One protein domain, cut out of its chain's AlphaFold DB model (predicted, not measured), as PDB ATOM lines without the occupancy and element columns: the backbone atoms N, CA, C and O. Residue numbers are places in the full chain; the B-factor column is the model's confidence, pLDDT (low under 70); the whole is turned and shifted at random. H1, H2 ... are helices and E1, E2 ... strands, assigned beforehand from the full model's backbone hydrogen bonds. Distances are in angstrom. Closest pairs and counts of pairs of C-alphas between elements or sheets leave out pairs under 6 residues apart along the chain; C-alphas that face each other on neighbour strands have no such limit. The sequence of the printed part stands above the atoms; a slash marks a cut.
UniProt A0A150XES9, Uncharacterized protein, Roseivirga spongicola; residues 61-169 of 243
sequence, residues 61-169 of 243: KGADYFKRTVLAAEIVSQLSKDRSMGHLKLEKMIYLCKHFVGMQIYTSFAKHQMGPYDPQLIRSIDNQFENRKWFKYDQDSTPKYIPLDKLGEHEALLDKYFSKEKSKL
ATOM      1  N   LYS A  61      52.943  10.633  16.259       66.19
ATOM      2  CA  LYS A  61      54.294  11.188  16.329       66.19
ATOM      3  C   LYS A  61      54.539  11.758  17.727       66.19
ATOM      4  O   LYS A  61      53.602  12.113  18.439       66.19
ATOM      5  N   GLY A  62      55.808  11.917  18.111       66.25
ATOM      6  CA  GLY A  62      56.190  12.545  19.389       66.25
ATOM      7  C   GLY A  62      55.534  13.916  19.620       66.25
ATOM      8  O   GLY A  62      55.145  14.245  20.737       66.25
ATOM      9  N   ALA A  63      55.317  14.682  18.545       70.81
ATOM     10  CA  ALA A  63      54.622  15.967  18.587       70.81
ATOM     11  C   ALA A  63      53.148  15.860  19.032       70.81
ATOM     12  O   ALA A  63      52.646  16.777  19.681       70.81
ATOM     13  N   ASP A  64      52.463  14.753  18.734       74.50
ATOM     14  CA  ASP A  64      51.048  14.577  19.080       74.50
ATOM     15  C   ASP A  64      50.875  14.287  20.573       74.50
ATOM     16  O   ASP A  64      49.964  14.814  21.214       74.50
ATOM     17  N   TYR A  65      51.800  13.507  21.146       80.25
ATOM     18  CA  TYR A  65      51.897  13.296  22.591       80.25
ATOM     19  C   TYR A  65      52.139  14.609  23.332       80.25
ATOM     20  O   TYR A  65      51.532  14.850  24.371       80.25
ATOM     21  N   PHE A  66      52.981  15.479  22.772       86.38
ATOM     22  CA  PHE A  66      53.297  16.756  23.392       86.38
ATOM     23  C   PHE A  66      52.124  17.742  23.359       86.38
ATOM     24  O   PHE A  66      51.784  18.311  24.394       86.38
ATOM     25  N   LYS A  67      51.454  17.901  22.210       88.94
ATOM     26  CA  LYS A  67      50.243  18.735  22.088       88.94
ATOM     27  C   LYS A  67      49.166  18.337  23.099       88.94
ATOM     28  O   LYS A  67      48.521  19.195  23.694       88.94
ATOM     29  N   ARG A  68      49.005  17.032  23.326       89.75
ATOM     30  CA  ARG A  68      48.091  16.501  24.338       89.75
ATOM     31  C   ARG A  68      48.465  16.926  25.753       89.75
ATOM     32  O   ARG A  68      47.586  17.302  26.517       89.75
ATOM     33  N   THR A  69      49.748  16.874  26.096       93.12
ATOM     34  CA  THR A  69      50.249  17.309  27.406       93.12
ATOM     35  C   THR A  69      50.048  18.803  27.612       93.12
ATOM     36  O   THR A  69      49.670  19.210  28.700       93.12
ATOM     37  N   VAL A  70      50.245  19.617  26.571       94.56
ATOM     38  CA  VAL A  70      49.965  21.062  26.625       94.56
ATOM     39  C   VAL A  70      48.487  21.315  26.928       94.56
ATOM     40  O   VAL A  70      48.179  22.059  27.854       94.56
ATOM     41  N   LEU A  71      47.573  20.638  26.223       94.81
ATOM     42  CA  LEU A  71      46.138  20.715  26.519       94.81
ATOM     43  C   LEU A  71      45.825  20.265  27.956       94.81
ATOM     44  O   LEU A  71      45.043  20.904  28.652       94.81
ATOM     45  N   ALA A  72      46.415  19.154  28.401       95.75
ATOM     46  CA  ALA A  72      46.189  18.638  29.744       95.75
ATOM     47  C   ALA A  72      46.657  19.633  30.817       95.75
ATOM     48  O   ALA A  72      45.943  19.845  31.795       95.75
ATOM     49  N   ALA A  73      47.821  20.262  30.618       97.25
ATOM     50  CA  ALA A  73      48.353  21.273  31.526       97.25
ATOM     51  C   ALA A  73      47.408  22.473  31.629       97.25
ATOM     52  O   ALA A  73      47.117  22.910  32.737       97.25
ATOM     53  N   GLU A  74      46.857  22.928  30.503       96.94
ATOM     54  CA  GLU A  74      45.881  24.019  30.476       96.94
ATOM     55  C   GLU A  74      44.609  23.682  31.264       96.94
ATOM     56  O   GLU A  74      44.163  24.464  32.103       96.94
ATOM     57  N   ILE A  75      44.041  22.492  31.040       96.62
ATOM     58  CA  ILE A  75      42.843  22.032  31.760       96.62
ATOM     59  C   ILE A  75      43.108  22.006  33.271       96.62
ATOM     60  O   ILE A  75      42.300  22.520  34.043       96.62
ATOM     61  N   VAL A  76      44.228  21.413  33.697       97.38
ATOM     62  CA  VAL A  76      44.596  21.309  35.118       97.38
ATOM     63  C   VAL A  76      44.871  22.688  35.719       97.38
ATOM     64  O   VAL A  76      44.422  22.961  36.829       97.38
ATOM     65  N   SER A  77      45.555  23.570  34.987       96.81
ATOM     66  CA  SER A  77      45.866  24.933  35.425       96.81
ATOM     67  C   SER A  77      44.589  25.736  35.703       96.81
ATOM     68  O   SER A  77      44.387  26.235  36.817       96.81
ATOM     69  N   GLN A  78      43.660  25.765  34.738       96.19
ATOM     70  CA  GLN A  78      42.379  26.465  34.881       96.19
ATOM     71  C   GLN A  78      41.471  25.856  35.962       96.19
ATOM     72  O   GLN A  78      40.683  26.572  36.585       96.19
ATOM     73  N   LEU A  79      41.572  24.546  36.205       95.31
ATOM     74  CA  LEU A  79      40.779  23.822  37.204       95.31
ATOM     75  C   LEU A  79      41.549  23.539  38.503       95.31
ATOM     76  O   LEU A  79      41.125  22.710  39.301       95.31
ATOM     77  N   SER A  80      42.639  24.257  38.772       91.50
ATOM     78  CA  SER A  80      43.505  24.037  39.945       91.50
ATOM     79  C   SER A  80      42.785  24.135  41.299       91.50
ATOM     80  O   SER A  80      43.206  23.520  42.276       91.50
ATOM     81  N   LYS A  81      41.677  24.883  41.372       89.50
ATOM     82  CA  LYS A  81      40.849  25.032  42.586       89.50
ATOM     83  C   LYS A  81      39.754  23.968  42.723       89.50
ATOM     84  O   LYS A  81      39.065  23.927  43.743       89.50
ATOM     85  N   ASP A  82      39.554  23.136  41.709       91.38
ATOM     86  CA  ASP A  82      38.520  22.111  41.700       91.38
ATOM     87  C   ASP A  82      39.004  20.837  42.402       91.38
ATOM     88  O   ASP A  82      39.873  20.114  41.920       91.38
ATOM     89  N   ARG A  83      38.384  20.517  43.542       89.69
ATOM     90  CA  ARG A  83      38.718  19.326  44.342       89.69
ATOM     91  C   ARG A  83      38.420  18.006  43.623       89.69
ATOM     92  O   ARG A  83      38.986  16.979  43.985       89.69
ATOM     93  N   SER A  84      37.534  18.013  42.626       89.75
ATOM     94  CA  SER A  84      37.222  16.836  41.806       89.75
ATOM     95  C   SER A  84      38.222  16.610  40.667       89.75
ATOM     96  O   SER A  84      38.141  15.590  39.972       89.75
ATOM     97  N   MET A  85      39.173  17.533  40.475       94.38
ATOM     98  CA  MET A  85      40.167  17.470  39.414       94.38
ATOM     99  C   MET A  85      41.213  16.385  39.701       94.38
ATOM    100  O   MET A  85      42.196  16.594  40.403       94.38
ATOM    101  N   GLY A  86      40.985  15.203  39.135       93.12
ATOM    102  CA  GLY A  86      41.916  14.077  39.139       93.12
ATOM    103  C   GLY A  86      41.878  13.322  37.815       93.12
ATOM    104  O   GLY A  86      41.278  13.791  36.846       93.12
ATOM    105  N   HIS A  87      42.476  12.130  37.783       92.62
ATOM    106  CA  HIS A  87      42.667  11.338  36.560       92.62
ATOM    107  C   HIS A  87      41.394  11.155  35.728       92.62
ATOM    108  O   HIS A  87      41.387  11.478  34.542       92.62
ATOM    109  N   LEU A  88      40.299  10.709  36.362       89.81
ATOM    110  CA  LEU A  88      39.027  10.473  35.672       89.81
ATOM    111  C   LEU A  88      38.534  11.748  34.978       89.81
ATOM    112  O   LEU A  88      38.212  11.734  33.793       89.81
ATOM    113  N   LYS A  89      38.501  12.867  35.710       92.88
ATOM    114  CA  LYS A  89      38.011  14.138  35.177       92.88
ATOM    115  C   LYS A  89      38.926  14.670  34.074       92.88
ATOM    116  O   LYS A  89      38.414  15.066  33.032       92.88
ATOM    117  N   LEU A  90      40.249  14.631  34.264       94.25
ATOM    118  CA  LEU A  90      41.214  15.063  33.246       94.25
ATOM    119  C   LEU A  90      41.028  14.297  31.942       94.25
ATOM    120  O   LEU A  90      40.943  14.890  30.870       94.25
ATOM    121  N   GLU A  91      40.903  12.982  32.038       91.12
ATOM    122  CA  GLU A  91      40.683  12.141  30.879       91.12
ATOM    123  C   GLU A  91      39.389  12.494  30.137       91.12
ATOM    124  O   GLU A  91      39.401  12.673  28.915       91.12
ATOM    125  N   LYS A  92      38.273  12.634  30.865       90.69
ATOM    126  CA  LYS A  92      36.980  12.994  30.266       90.69
ATOM    127  C   LYS A  92      37.029  14.375  29.607       90.69
ATOM    128  O   LYS A  92      36.495  14.549  28.512       90.69
ATOM    129  N   MET A  93      37.723  15.330  30.224       93.31
ATOM    130  CA  MET A  93      37.956  16.654  29.647       93.31
ATOM    131  C   MET A  93      38.755  16.579  28.342       93.31
ATOM    132  O   MET A  93      38.366  17.205  27.356       93.31
ATOM    133  N   ILE A  94      39.833  15.788  28.297       91.69
ATOM    134  CA  ILE A  94      40.639  15.597  27.079       91.69
ATOM    135  C   ILE A  94      39.803  14.949  25.971       91.69
ATOM    136  O   ILE A  94      39.896  15.371  24.817       91.69
ATOM    137  N   TYR A  95      38.961  13.963  26.305       89.56
ATOM    138  CA  TYR A  95      38.044  13.349  25.343       89.56
ATOM    139  C   TYR A  95      37.097  14.388  24.728       89.56
ATOM    140  O   TYR A  95      37.022  14.505  23.503       89.56
ATOM    141  N   LEU A  96      36.429  15.198  25.556       90.25
ATOM    142  CA  LEU A  96      35.531  16.249  25.071       90.25
ATOM    143  C   LEU A  96      36.270  17.277  24.218       90.25
ATOM    144  O   LEU A  96      35.799  17.621  23.139       90.25
ATOM    145  N   CYS A  97      37.450  17.726  24.644       88.88
ATOM    146  CA  CYS A  97      38.247  18.664  23.857       88.88
ATOM    147  C   CYS A  97      38.615  18.077  22.487       88.88
ATOM    148  O   CYS A  97      38.479  18.753  21.472       88.88
ATOM    149  N   LYS A  98      38.992  16.797  22.415       85.62
ATOM    150  CA  LYS A  98      39.261  16.133  21.135       85.62
ATOM    151  C   LYS A  98      38.036  16.130  20.218       85.62
ATOM    152  O   LYS A  98      38.123  16.605  19.087       85.62
ATOM    153  N   HIS A  99      36.916  15.595  20.697       83.62
ATOM    154  CA  HIS A  99      35.769  15.288  19.842       83.62
ATOM    155  C   HIS A  99      34.842  16.484  19.596       83.62
ATOM    156  O   HIS A  99      34.310  16.619  18.500       83.62
ATOM    157  N   PHE A 100      34.660  17.369  20.576       77.62
ATOM    158  CA  PHE A 100      33.790  18.540  20.435       77.62
ATOM    159  C   PHE A 100      34.496  19.714  19.758       77.62
ATOM    160  O   PHE A 100      33.928  20.394  18.900       77.62
ATOM    161  N   VAL A 101      35.749  19.974  20.138       73.19
ATOM    162  CA  VAL A 101      36.497  21.106  19.578       73.19
ATOM    163  C   VAL A 101      37.052  20.766  18.189       73.19
ATOM    164  O   VAL A 101      37.299  21.676  17.398       73.19
ATOM    165  N   GLY A 102      37.140  19.472  17.854       67.12
ATOM    166  CA  GLY A 102      37.658  18.972  16.579       67.12
ATOM    167  C   GLY A 102      39.185  18.928  16.548       67.12
ATOM    168  O   GLY A 102      39.795  19.064  15.489       67.12
ATOM    169  N   MET A 103      39.818  18.793  17.714       69.75
ATOM    170  CA  MET A 103      41.269  18.837  17.820       69.75
ATOM    171  C   MET A 103      41.907  17.565  17.276       69.75
ATOM    172  O   MET A 103      41.595  16.452  17.707       69.75
ATOM    173  N   GLN A 104      42.905  17.734  16.410       66.31
ATOM    174  CA  GLN A 104      43.773  16.646  15.960       66.31
ATOM    175  C   GLN A 104      44.812  16.303  17.037       66.31
ATOM    176  O   GLN A 104      46.011  16.527  16.876       66.31
ATOM    177  N   ILE A 105      44.340  15.789  18.172       64.62
ATOM    178  CA  ILE A 105      45.188  15.276  19.247       64.62
ATOM    179  C   ILE A 105      45.174  13.758  19.189       64.62
ATOM    180  O   ILE A 105      44.113  13.124  19.148       64.62
ATOM    181  N   TYR A 106      46.361  13.156  19.218       63.25
ATOM    182  CA  TYR A 106      46.445  11.712  19.302       63.25
ATOM    183  C   TYR A 106      46.068  11.215  20.696       63.25
ATOM    184  O   TYR A 106      46.713  11.525  21.700       63.25
ATOM    185  N   THR A 107      45.066  10.351  20.714       56.81
ATOM    186  CA  THR A 107      44.666   9.556  21.866       56.81
ATOM    187  C   THR A 107      44.269   8.185  21.348       56.81
ATOM    188  O   THR A 107      43.570   8.077  20.335       56.81
ATOM    189  N   SER A 108      44.712   7.140  22.034       50.78
ATOM    190  CA  SER A 108      44.237   5.780  21.831       50.78
ATOM    191  C   SER A 108      43.038   5.536  22.737       50.78
ATOM    192  O   SER A 108      43.068   4.630  23.559       50.78
ATOM    193  N   PHE A 109      41.946   6.294  22.555       55.00
ATOM    194  CA  PHE A 109      40.636   5.949  23.138       55.00
ATOM    195  C   PHE A 109      40.071   4.676  22.476       55.00
ATOM    196  O   PHE A 109      38.927   4.620  22.032       55.00
ATOM    197  N   ALA A 110      40.915   3.661  22.296       46.38
ATOM    198  CA  ALA A 110      40.629   2.437  21.599       46.38
ATOM    199  C   ALA A 110      39.570   1.683  22.391       46.38
ATOM    200  O   ALA A 110      39.896   1.022  23.363       46.38
ATOM    201  N   LYS A 111      38.311   1.805  21.944       45.84
ATOM    202  CA  LYS A 111      37.199   0.859  22.135       45.84
ATOM    203  C   LYS A 111      37.284   0.031  23.429       45.84
ATOM    204  O   LYS A 111      37.226  -1.196  23.378       45.84
ATOM    205  N   HIS A 112      37.427   0.673  24.586       38.97
ATOM    206  CA  HIS A 112      37.305  -0.029  25.854       38.97
ATOM    207  C   HIS A 112      35.844  -0.017  26.296       38.97
ATOM    208  O   HIS A 112      35.119   0.973  26.185       38.97
ATOM    209  N   GLN A 113      35.410  -1.190  26.750       37.44
ATOM    210  CA  GLN A 113      34.032  -1.611  27.001       37.44
ATOM    211  C   GLN A 113      33.392  -0.911  28.222       37.44
ATOM    212  O   GLN A 113      32.488  -1.452  28.832       37.44
ATOM    213  N   MET A 114      33.846   0.297  28.594       38.84
ATOM    214  CA  MET A 114      33.340   1.087  29.735       38.84
ATOM    215  C   MET A 114      33.224   2.609  29.449       38.84
ATOM    216  O   MET A 114      32.938   3.398  30.353       38.84
ATOM    217  N   GLY A 115      33.445   3.036  28.200       48.94
ATOM    218  CA  GLY A 115      33.628   4.431  27.780       48.94
ATOM    219  C   GLY A 115      35.119   4.717  27.537       48.94
ATOM    220  O   GLY A 115      35.942   3.825  27.752       48.94
ATOM    221  N   PRO A 116      35.511   5.925  27.098       55.97
ATOM    222  CA  PRO A 116      36.917   6.260  26.874       55.97
ATOM    223  C   PRO A 116      37.667   6.273  28.217       55.97
ATOM    224  O   PRO A 116      37.545   7.228  28.986       55.97
ATOM    225  N   TYR A 117      38.355   5.175  28.529       57.78
ATOM    226  CA  TYR A 117      39.288   5.027  29.645       57.78
ATOM    227  C   TYR A 117      40.590   4.436  29.096       57.78
ATOM    228  O   TYR A 117      40.583   3.331  28.561       57.78
ATOM    229  N   ASP A 118      41.684   5.174  29.191       67.06
ATOM    230  CA  ASP A 118      43.020   4.861  28.708       67.06
ATOM    231  C   ASP A 118      44.002   5.082  29.879       67.06
ATOM    232  O   ASP A 118      44.507   6.185  30.109       67.06
ATOM    233  N   PRO A 119      44.311   4.028  30.657       68.19
ATOM    234  CA  PRO A 119      45.297   4.112  31.734       68.19
ATOM    235  C   PRO A 119      46.680   4.571  31.260       68.19
ATOM    236  O   PRO A 119      47.454   5.118  32.047       68.19
ATOM    237  N   GLN A 120      47.028   4.317  29.993       77.06
ATOM    238  CA  GLN A 120      48.322   4.696  29.431       77.06
ATOM    239  C   GLN A 120      48.357   6.191  29.112       77.06
ATOM    240  O   GLN A 120      49.395   6.826  29.302       77.06
ATOM    241  N   LEU A 121      47.226   6.763  28.684       83.31
ATOM    242  CA  LEU A 121      47.061   8.196  28.453       83.31
ATOM    243  C   LEU A 121      47.455   9.003  29.688       83.31
ATOM    244  O   LEU A 121      48.318   9.874  29.584       83.31
ATOM    245  N   ILE A 122      46.838   8.707  30.834       89.00
ATOM    246  CA  ILE A 122      47.048   9.484  32.059       89.00
ATOM    247  C   ILE A 122      48.465   9.298  32.596       89.00
ATOM    248  O   ILE A 122      49.161  10.287  32.790       89.00
ATOM    249  N   ARG A 123      48.967   8.059  32.680       88.69
ATOM    250  CA  ARG A 123      50.362   7.803  33.091       88.69
ATOM    251  C   ARG A 123      51.374   8.531  32.204       88.69
ATOM    252  O   ARG A 123      52.383   9.045  32.674       88.69
ATOM    253  N   SER A 124      51.111   8.585  30.896       90.50
ATOM    254  CA  SER A 124      51.946   9.319  29.944       90.50
ATOM    255  C   SER A 124      51.887  10.834  30.156       90.50
ATOM    256  O   SER A 124      52.875  11.513  29.874       90.50
ATOM    257  N   ILE A 125      50.751  11.369  30.606       93.25
ATOM    258  CA  ILE A 125      50.598  12.785  30.944       93.25
ATOM    259  C   ILE A 125      51.339  13.098  32.241       93.25
ATOM    260  O   ILE A 125      52.150  14.018  32.226       93.25
ATOM    261  N   ASP A 126      51.152  12.305  33.298       95.00
ATOM    262  CA  ASP A 126      51.815  12.517  34.592       95.00
ATOM    263  C   ASP A 126      53.343  12.517  34.430       95.00
ATOM    264  O   ASP A 126      54.015  13.475  34.814       95.00
ATOM    265  N   ASN A 127      53.890  11.527  33.713       94.00
ATOM    266  CA  ASN A 127      55.320  11.478  33.393       94.00
ATOM    267  C   ASN A 127      55.796  12.732  32.639       94.00
ATOM    268  O   ASN A 127      56.904  13.220  32.857       94.00
ATOM    269  N   GLN A 128      54.996  13.258  31.707       95.06
ATOM    270  CA  GLN A 128      55.369  14.461  30.964       95.06
ATOM    271  C   GLN A 128      55.226  15.738  31.795       95.06
ATOM    272  O   GLN A 128      56.018  16.658  31.595       95.06
ATOM    273  N   PHE A 129      54.261  15.804  32.711       97.25
ATOM    274  CA  PHE A 129      54.129  16.906  33.656       97.25
ATOM    275  C   PHE A 129      55.341  16.994  34.580       97.25
ATOM    276  O   PHE A 129      55.912  18.078  34.703       97.25
ATOM    277  N   GLU A 130      55.784  15.868  35.142       96.88
ATOM    278  CA  GLU A 130      56.957  15.831  36.019       96.88
ATOM    279  C   GLU A 130      58.243  16.164  35.258       96.88
ATOM    280  O   GLU A 130      58.988  17.058  35.662       96.88
ATOM    281  N   ASN A 131      58.467  15.538  34.094       96.00
ATOM    282  CA  ASN A 131      59.641  15.811  33.255       96.00
ATOM    283  C   ASN A 131      59.752  17.288  32.843       96.00
ATOM    284  O   ASN A 131      60.851  17.806  32.644       96.00
ATOM    285  N   ARG A 132      58.613  17.974  32.694       95.69
ATOM    286  CA  ARG A 132      58.555  19.402  32.348       95.69
ATOM    287  C   ARG A 132      58.486  20.319  33.557       95.69
ATOM    288  O   ARG A 132      58.566  21.527  33.372       95.69
ATOM    289  N   LYS A 133      58.373  19.766  34.766       97.56
ATOM    290  CA  LYS A 133      58.145  20.506  36.008       97.56
ATOM    291  C   LYS A 133      56.905  21.403  35.935       97.56
ATOM    292  O   LYS A 133      56.945  22.549  36.369       97.56
ATOM    293  N   TRP A 134      55.808  20.894  35.377       97.94
ATOM    294  CA  TRP A 134      54.527  21.610  35.342       97.94
ATOM    295  C   TRP A 134      53.629  21.216  36.509       97.94
ATOM    296  O   TRP A 134      53.178  22.082  37.254       97.94
ATOM    297  N   PHE A 135      53.422  19.912  36.696       98.19
ATOM    298  CA  PHE A 135      52.623  19.366  37.786       98.19
ATOM    299  C   PHE A 135      53.216  18.053  38.297       98.19
ATOM    300  O   PHE A 135      53.878  17.331  37.553       98.19
ATOM    301  N   LYS A 136      52.916  17.729  39.552       97.44
ATOM    302  CA  LYS A 136      53.058  16.396  40.138       97.44
ATOM    303  C   LYS A 136      51.678  15.905  40.559       97.44
ATOM    304  O   LYS A 136      50.931  16.668  41.169       97.44
ATOM    305  N   TYR A 137      51.337  14.660  40.242       96.44
ATOM    306  CA  TYR A 137      50.093  14.065  40.727       96.44
ATOM    307  C   TYR A 137      50.296  13.406  42.092       96.44
ATOM    308  O   TYR A 137      51.250  12.655  42.294       96.44
ATOM    309  N   ASP A 138      49.375  13.663  43.013       95.50
ATOM    310  CA  ASP A 138      49.287  13.006  44.310       95.50
ATOM    311  C   ASP A 138      47.810  12.744  44.643       95.50
ATOM    312  O   ASP A 138      47.007  13.667  44.806       95.50
ATOM    313  N   GLN A 139      47.457  11.459  44.731       92.06
ATOM    314  CA  GLN A 139      46.093  10.975  44.951       92.06
ATOM    315  C   GLN A 139      45.504  11.435  46.293       92.06
ATOM    316  O   GLN A 139      44.282  11.610  46.367       92.06
ATOM    317  N   ASP A 140      46.357  11.620  47.303       93.88
ATOM    318  CA  ASP A 140      45.974  11.925  48.684       93.88
ATOM    319  C   ASP A 140      45.994  13.436  48.970       93.88
ATOM    320  O   ASP A 140      45.474  13.904  49.986       93.88
ATOM    321  N   SER A 141      46.539  14.225  48.044       93.12
ATOM    322  CA  SER A 141      46.566  15.683  48.129       93.12
ATOM    323  C   SER A 141      45.261  16.338  47.650       93.12
ATOM    324  O   SER A 141      44.455  15.773  46.906       93.12
ATOM    325  N   THR A 142      45.017  17.574  48.090       90.75
ATOM    326  CA  THR A 142      43.929  18.421  47.582       90.75
ATOM    327  C   THR A 142      44.451  19.850  47.415       90.75
ATOM    328  O   THR A 142      44.675  20.515  48.427       90.75
ATOM    329  N   PRO A 143      44.623  20.358  46.179       92.75
ATOM    330  CA  PRO A 143      44.313  19.723  44.888       92.75
ATOM    331  C   PRO A 143      45.262  18.566  44.539       92.75
ATOM    332  O   PRO A 143      46.421  18.600  44.927       92.75
ATOM    333  N   LYS A 144      44.774  17.580  43.768       95.44
ATOM    334  CA  LYS A 144      45.537  16.367  43.402       95.44
ATOM    335  C   LYS A 144      46.712  16.613  42.456       95.44
ATOM    336  O   LYS A 144      47.640  15.817  42.395       95.44
ATOM    337  N   TYR A 145      46.644  17.685  41.673       97.12
ATOM    338  CA  TYR A 145      47.737  18.126  40.814       97.12
ATOM    339  C   TYR A 145      48.444  19.302  41.479       97.12
ATOM    340  O   TYR A 145      47.901  20.404  41.564       97.12
ATOM    341  N   ILE A 146      49.662  19.055  41.944       96.75
ATOM    342  CA  ILE A 146      50.491  20.024  42.653       96.75
ATOM    343  C   ILE A 146      51.342  20.772  41.618       96.75
ATOM    344  O   ILE A 146      52.050  20.114  40.851       96.75
ATOM    345  N   PRO A 147      51.285  22.114  41.553       97.31
ATOM    346  CA  PRO A 147      52.086  22.894  40.614       97.31
ATOM    347  C   PRO A 147      53.586  22.777  40.922       97.31
ATOM    348  O   PRO A 147      53.984  22.673  42.081       97.31
ATOM    349  N   LEU A 148      54.417  22.808  39.880       97.56
ATOM    350  CA  LEU A 148      55.881  22.752  39.967       97.56
ATOM    351  C   LEU A 148      56.528  24.006  39.339       97.56
ATOM    352  O   LEU A 148      55.845  24.829  38.731       97.56
ATOM    353  N   ASP A 149      57.854  24.133  39.470       96.75
ATOM    354  CA  ASP A 149      58.641  25.348  39.174       96.75
ATOM    355  C   ASP A 149      58.434  25.978  37.786       96.75
ATOM    356  O   ASP A 149      58.713  27.161  37.605       96.75
ATOM    357  N   LYS A 150      58.012  25.200  36.784       96.81
ATOM    358  CA  LYS A 150      57.874  25.646  35.387       96.81
ATOM    359  C   LYS A 150      56.424  25.765  34.927       96.81
ATOM    360  O   LYS A 150      56.158  25.836  33.722       96.81
ATOM    361  N   LEU A 151      55.465  25.748  35.852       94.81
ATOM    362  CA  LEU A 151      54.078  26.035  35.507       94.81
ATOM    363  C   LEU A 151      53.969  27.430  34.856       94.81
ATOM    364  O   LEU A 151      54.652  28.366  35.255       94.81
ATOM    365  N   GLY A 152      53.134  27.545  33.822       93.19
ATOM    366  CA  GLY A 152      53.010  28.737  32.967       93.19
ATOM    367  C   GLY A 152      53.707  28.611  31.604       93.19
ATOM    368  O   GLY A 152      53.200  29.127  30.614       93.19
ATOM    369  N   GLU A 153      54.784  27.818  31.472       94.62
ATOM    370  CA  GLU A 153      55.449  27.607  30.162       94.62
ATOM    371  C   GLU A 153      54.512  26.966  29.107       94.62
ATOM    372  O   GLU A 153      54.725  27.099  27.899       94.62
ATOM    373  N   HIS A 154      53.468  26.262  29.554       94.81
ATOM    374  CA  HIS A 154      52.466  25.632  28.693       94.81
ATOM    375  C   HIS A 154      51.539  26.638  27.993       94.81
ATOM    376  O   HIS A 154      51.030  26.305  26.926       94.81
ATOM    377  N   GLU A 155      51.360  27.853  28.515       94.12
ATOM    378  CA  GLU A 155      50.417  28.844  27.968       94.12
ATOM    379  C   GLU A 155      50.844  29.311  26.569       94.12
ATOM    380  O   GLU A 155      50.080  29.233  25.605       94.12
ATOM    381  N   ALA A 156      52.119  29.683  26.410       93.06
ATOM    382  CA  ALA A 156      52.674  30.064  25.109       93.06
ATOM    383  C   ALA A 156      52.627  28.900  24.095       93.06
ATOM    384  O   ALA A 156      52.470  29.105  22.888       93.06
ATOM    385  N   LEU A 157      52.751  27.659  24.576       93.88
ATOM    386  CA  LEU A 157      52.626  26.459  23.747       93.88
ATOM    387  C   LEU A 157      51.170  26.197  23.351       93.88
ATOM    388  O   LEU A 157      50.921  25.759  22.227       93.88
ATOM    389  N   LEU A 158      50.219  26.468  24.246       92.75
ATOM    390  CA  LEU A 158      48.796  26.356  23.963       92.75
ATOM    391  C   LEU A 158      48.413  27.327  22.849       92.75
ATOM    392  O   LEU A 158      47.839  26.895  21.853       92.75
ATOM    393  N   ASP A 159      48.808  28.595  22.957       91.75
ATOM    394  CA  ASP A 159      48.542  29.598  21.923       91.75
ATOM    395  C   ASP A 159      49.176  29.209  20.580       91.75
ATOM    396  O   ASP A 159      48.545  29.302  19.522       91.75
ATOM    397  N   LYS A 160      50.399  28.668  20.612       91.25
ATOM    398  CA  LYS A 160      51.078  28.165  19.412       91.25
ATOM    399  C   LYS A 160      50.314  27.032  18.719       91.25
ATOM    400  O   LYS A 160      50.288  26.991  17.489       91.25
ATOM    401  N   TYR A 161      49.754  26.082  19.469       89.06
ATOM    402  CA  TYR A 161      49.156  24.870  18.894       89.06
ATOM    403  C   TYR A 161      47.636  24.921  18.722       89.06
ATOM    404  O   TYR A 161      47.126  24.205  17.862       89.06
ATOM    405  N   PHE A 162      46.937  25.732  19.516       89.62
ATOM    406  CA  PHE A 162      45.481  25.705  19.664       89.62
ATOM    407  C   PHE A 162      44.844  27.103  19.666       89.62
ATOM    408  O   PHE A 162      43.728  27.279  20.156       89.62
ATOM    409  N   SER A 163      45.522  28.117  19.118       90.44
ATOM    410  CA  SER A 163      44.983  29.487  19.033       90.44
ATOM    411  C   SER A 163      43.609  29.563  18.363       90.44
ATOM    412  O   SER A 163      42.764  30.345  18.792       90.44
ATOM    413  N   LYS A 164      43.344  28.731  17.348       90.38
ATOM    414  CA  LYS A 164      42.046  28.695  16.647       90.38
ATOM    415  C   LYS A 164      40.934  28.080  17.499       90.38
ATOM    416  O   LYS A 164      39.759  28.389  17.318       90.38
ATOM    417  N   GLU A 165      41.303  27.197  18.416       89.69
ATOM    418  CA  GLU A 165      40.406  26.420  19.259       89.69
ATOM    419  C   GLU A 165      40.209  27.024  20.657       89.69
ATOM    420  O   GLU A 165      39.324  26.577  21.388       89.69
ATOM    421  N   LYS A 166      40.996  28.045  21.022       89.25
ATOM    422  CA  LYS A 166      41.069  28.632  22.367       89.25
ATOM    423  C   LYS A 166      39.704  28.998  22.957       89.25
ATOM    424  O   LYS A 166      39.379  28.561  24.055       89.25
ATOM    425  N   SER A 167      38.847  29.686  22.201       91.19
ATOM    426  CA  SER A 167      37.508  30.069  22.682       91.19
ATOM    427  C   SER A 167      36.603  28.864  22.976       91.19
ATOM    428  O   SER A 167      35.833  28.867  23.938       91.19
ATOM    429  N   LYS A 168      36.706  27.795  22.176       91.31
ATOM    430  CA  LYS A 168      35.965  26.547  22.402       91.31
ATOM    431  C   LYS A 168      36.537  25.761  23.583       91.31
ATOM    432  O   LYS A 168      35.762  25.168  24.330       91.31
ATOM    433  N   LEU A 169      37.861  25.765  23.761       92.12
ATOM    434  CA  LEU A 169      38.510  25.191  24.941       92.12
ATOM    435  C   LEU A 169      38.033  25.874  26.219       92.12
ATOM    436  O   LEU A 169      37.549  25.194  27.117       92.12
TER     437      LEU A 169
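This is residues 61 to 169 of the 243 residues of an uncharacterized protein of Roseivirga spongicola (UniProt A0A150XES9). A small hairpin of two strands, E1 and E2, covers one side of a cluster of crossed helices, in which H1 runs through the middle and H2, H3 and H4 pack on it from different sides. Short H5 sits by the end of H2, and a long loop, residues 102 to 118, runs along the outside between H2 and H3. The printed part has 109 residues, with five named helices and two named strands in the order H1 H2 H3 E1 E2 H4 H5; the sheet, E1 - E2, is antiparallel and the class is mostly helix. The whole is compact and rounded, with a radius of gyration of the C-alphas of 13.1 A and spans of 34 by 31 by 25 A.

E1, residues 135 to 137, and E2, residues 145 to 147, are a hairpin, antiparallel at 151 degrees, with N 136 and O 146 2.9 A apart and N 146 and O 136 2.8 A apart, both within hydrogen-bond range. H3, residues 119 to 132, comes closest to E1 at the C-alphas of Phe 129 and Phe 135, 5.0 A apart. H1, residues 62 to 78, touches H3 with residues 68 to 73 alone, about perpendicular at 81 degrees; the closest C-alphas are those of Thr 69 and Ile 125, 5.8 A. H4, residues 153 to 162, touches H1 opposite ways at a steep tilt of 65 degrees, closest at the C-alphas of Val 70 and His 154, 5.6 A. H2, residues 87 to 101, touches H1 with residues 90 to 94 alone, opposite ways at a steep tilt of 69.5 degrees, only just short of about perpendicular; the closest C-alphas are those of Ala 72 and Ile 94, 6.9 A. H2 and H3 only just touch, with 3 pairs of C-alphas within 8 A, closest at His 87 and Ile 122, 6.5 A. H5, residues 166 to 169, only just touches H2, also with 3 pairs, closest at the C-alphas of Val 101 and Lys 168, 6.2 A. H3 and H4 are apart. In H1, H2 and H3 every O i to N i+4 pair is within hydrogen-bond range, in H4 5 of 6 are, and H5 is too short for such a pair.

H1 is 25.0 A long and begins at C-alpha 62, (56.190, 12.545, 19.389). H2 is 20.5 A, H3 20.2 A and H4 14.6 A long. E1 is 6.6 A, E2 6.5 A and H5 5.0 A long; H5 ends at C-alpha 169, (38.510, 25.191, 24.941).

The C-alphas farthest apart are those of Gln 113 and Asp 149, 38.5 A. The printed part has no cut, and the link from H2 to H3 is long, 17 residues. Mean pLDDT of the printed part is 85.4; residues 61 to 62 and 102 to 119 are under 70.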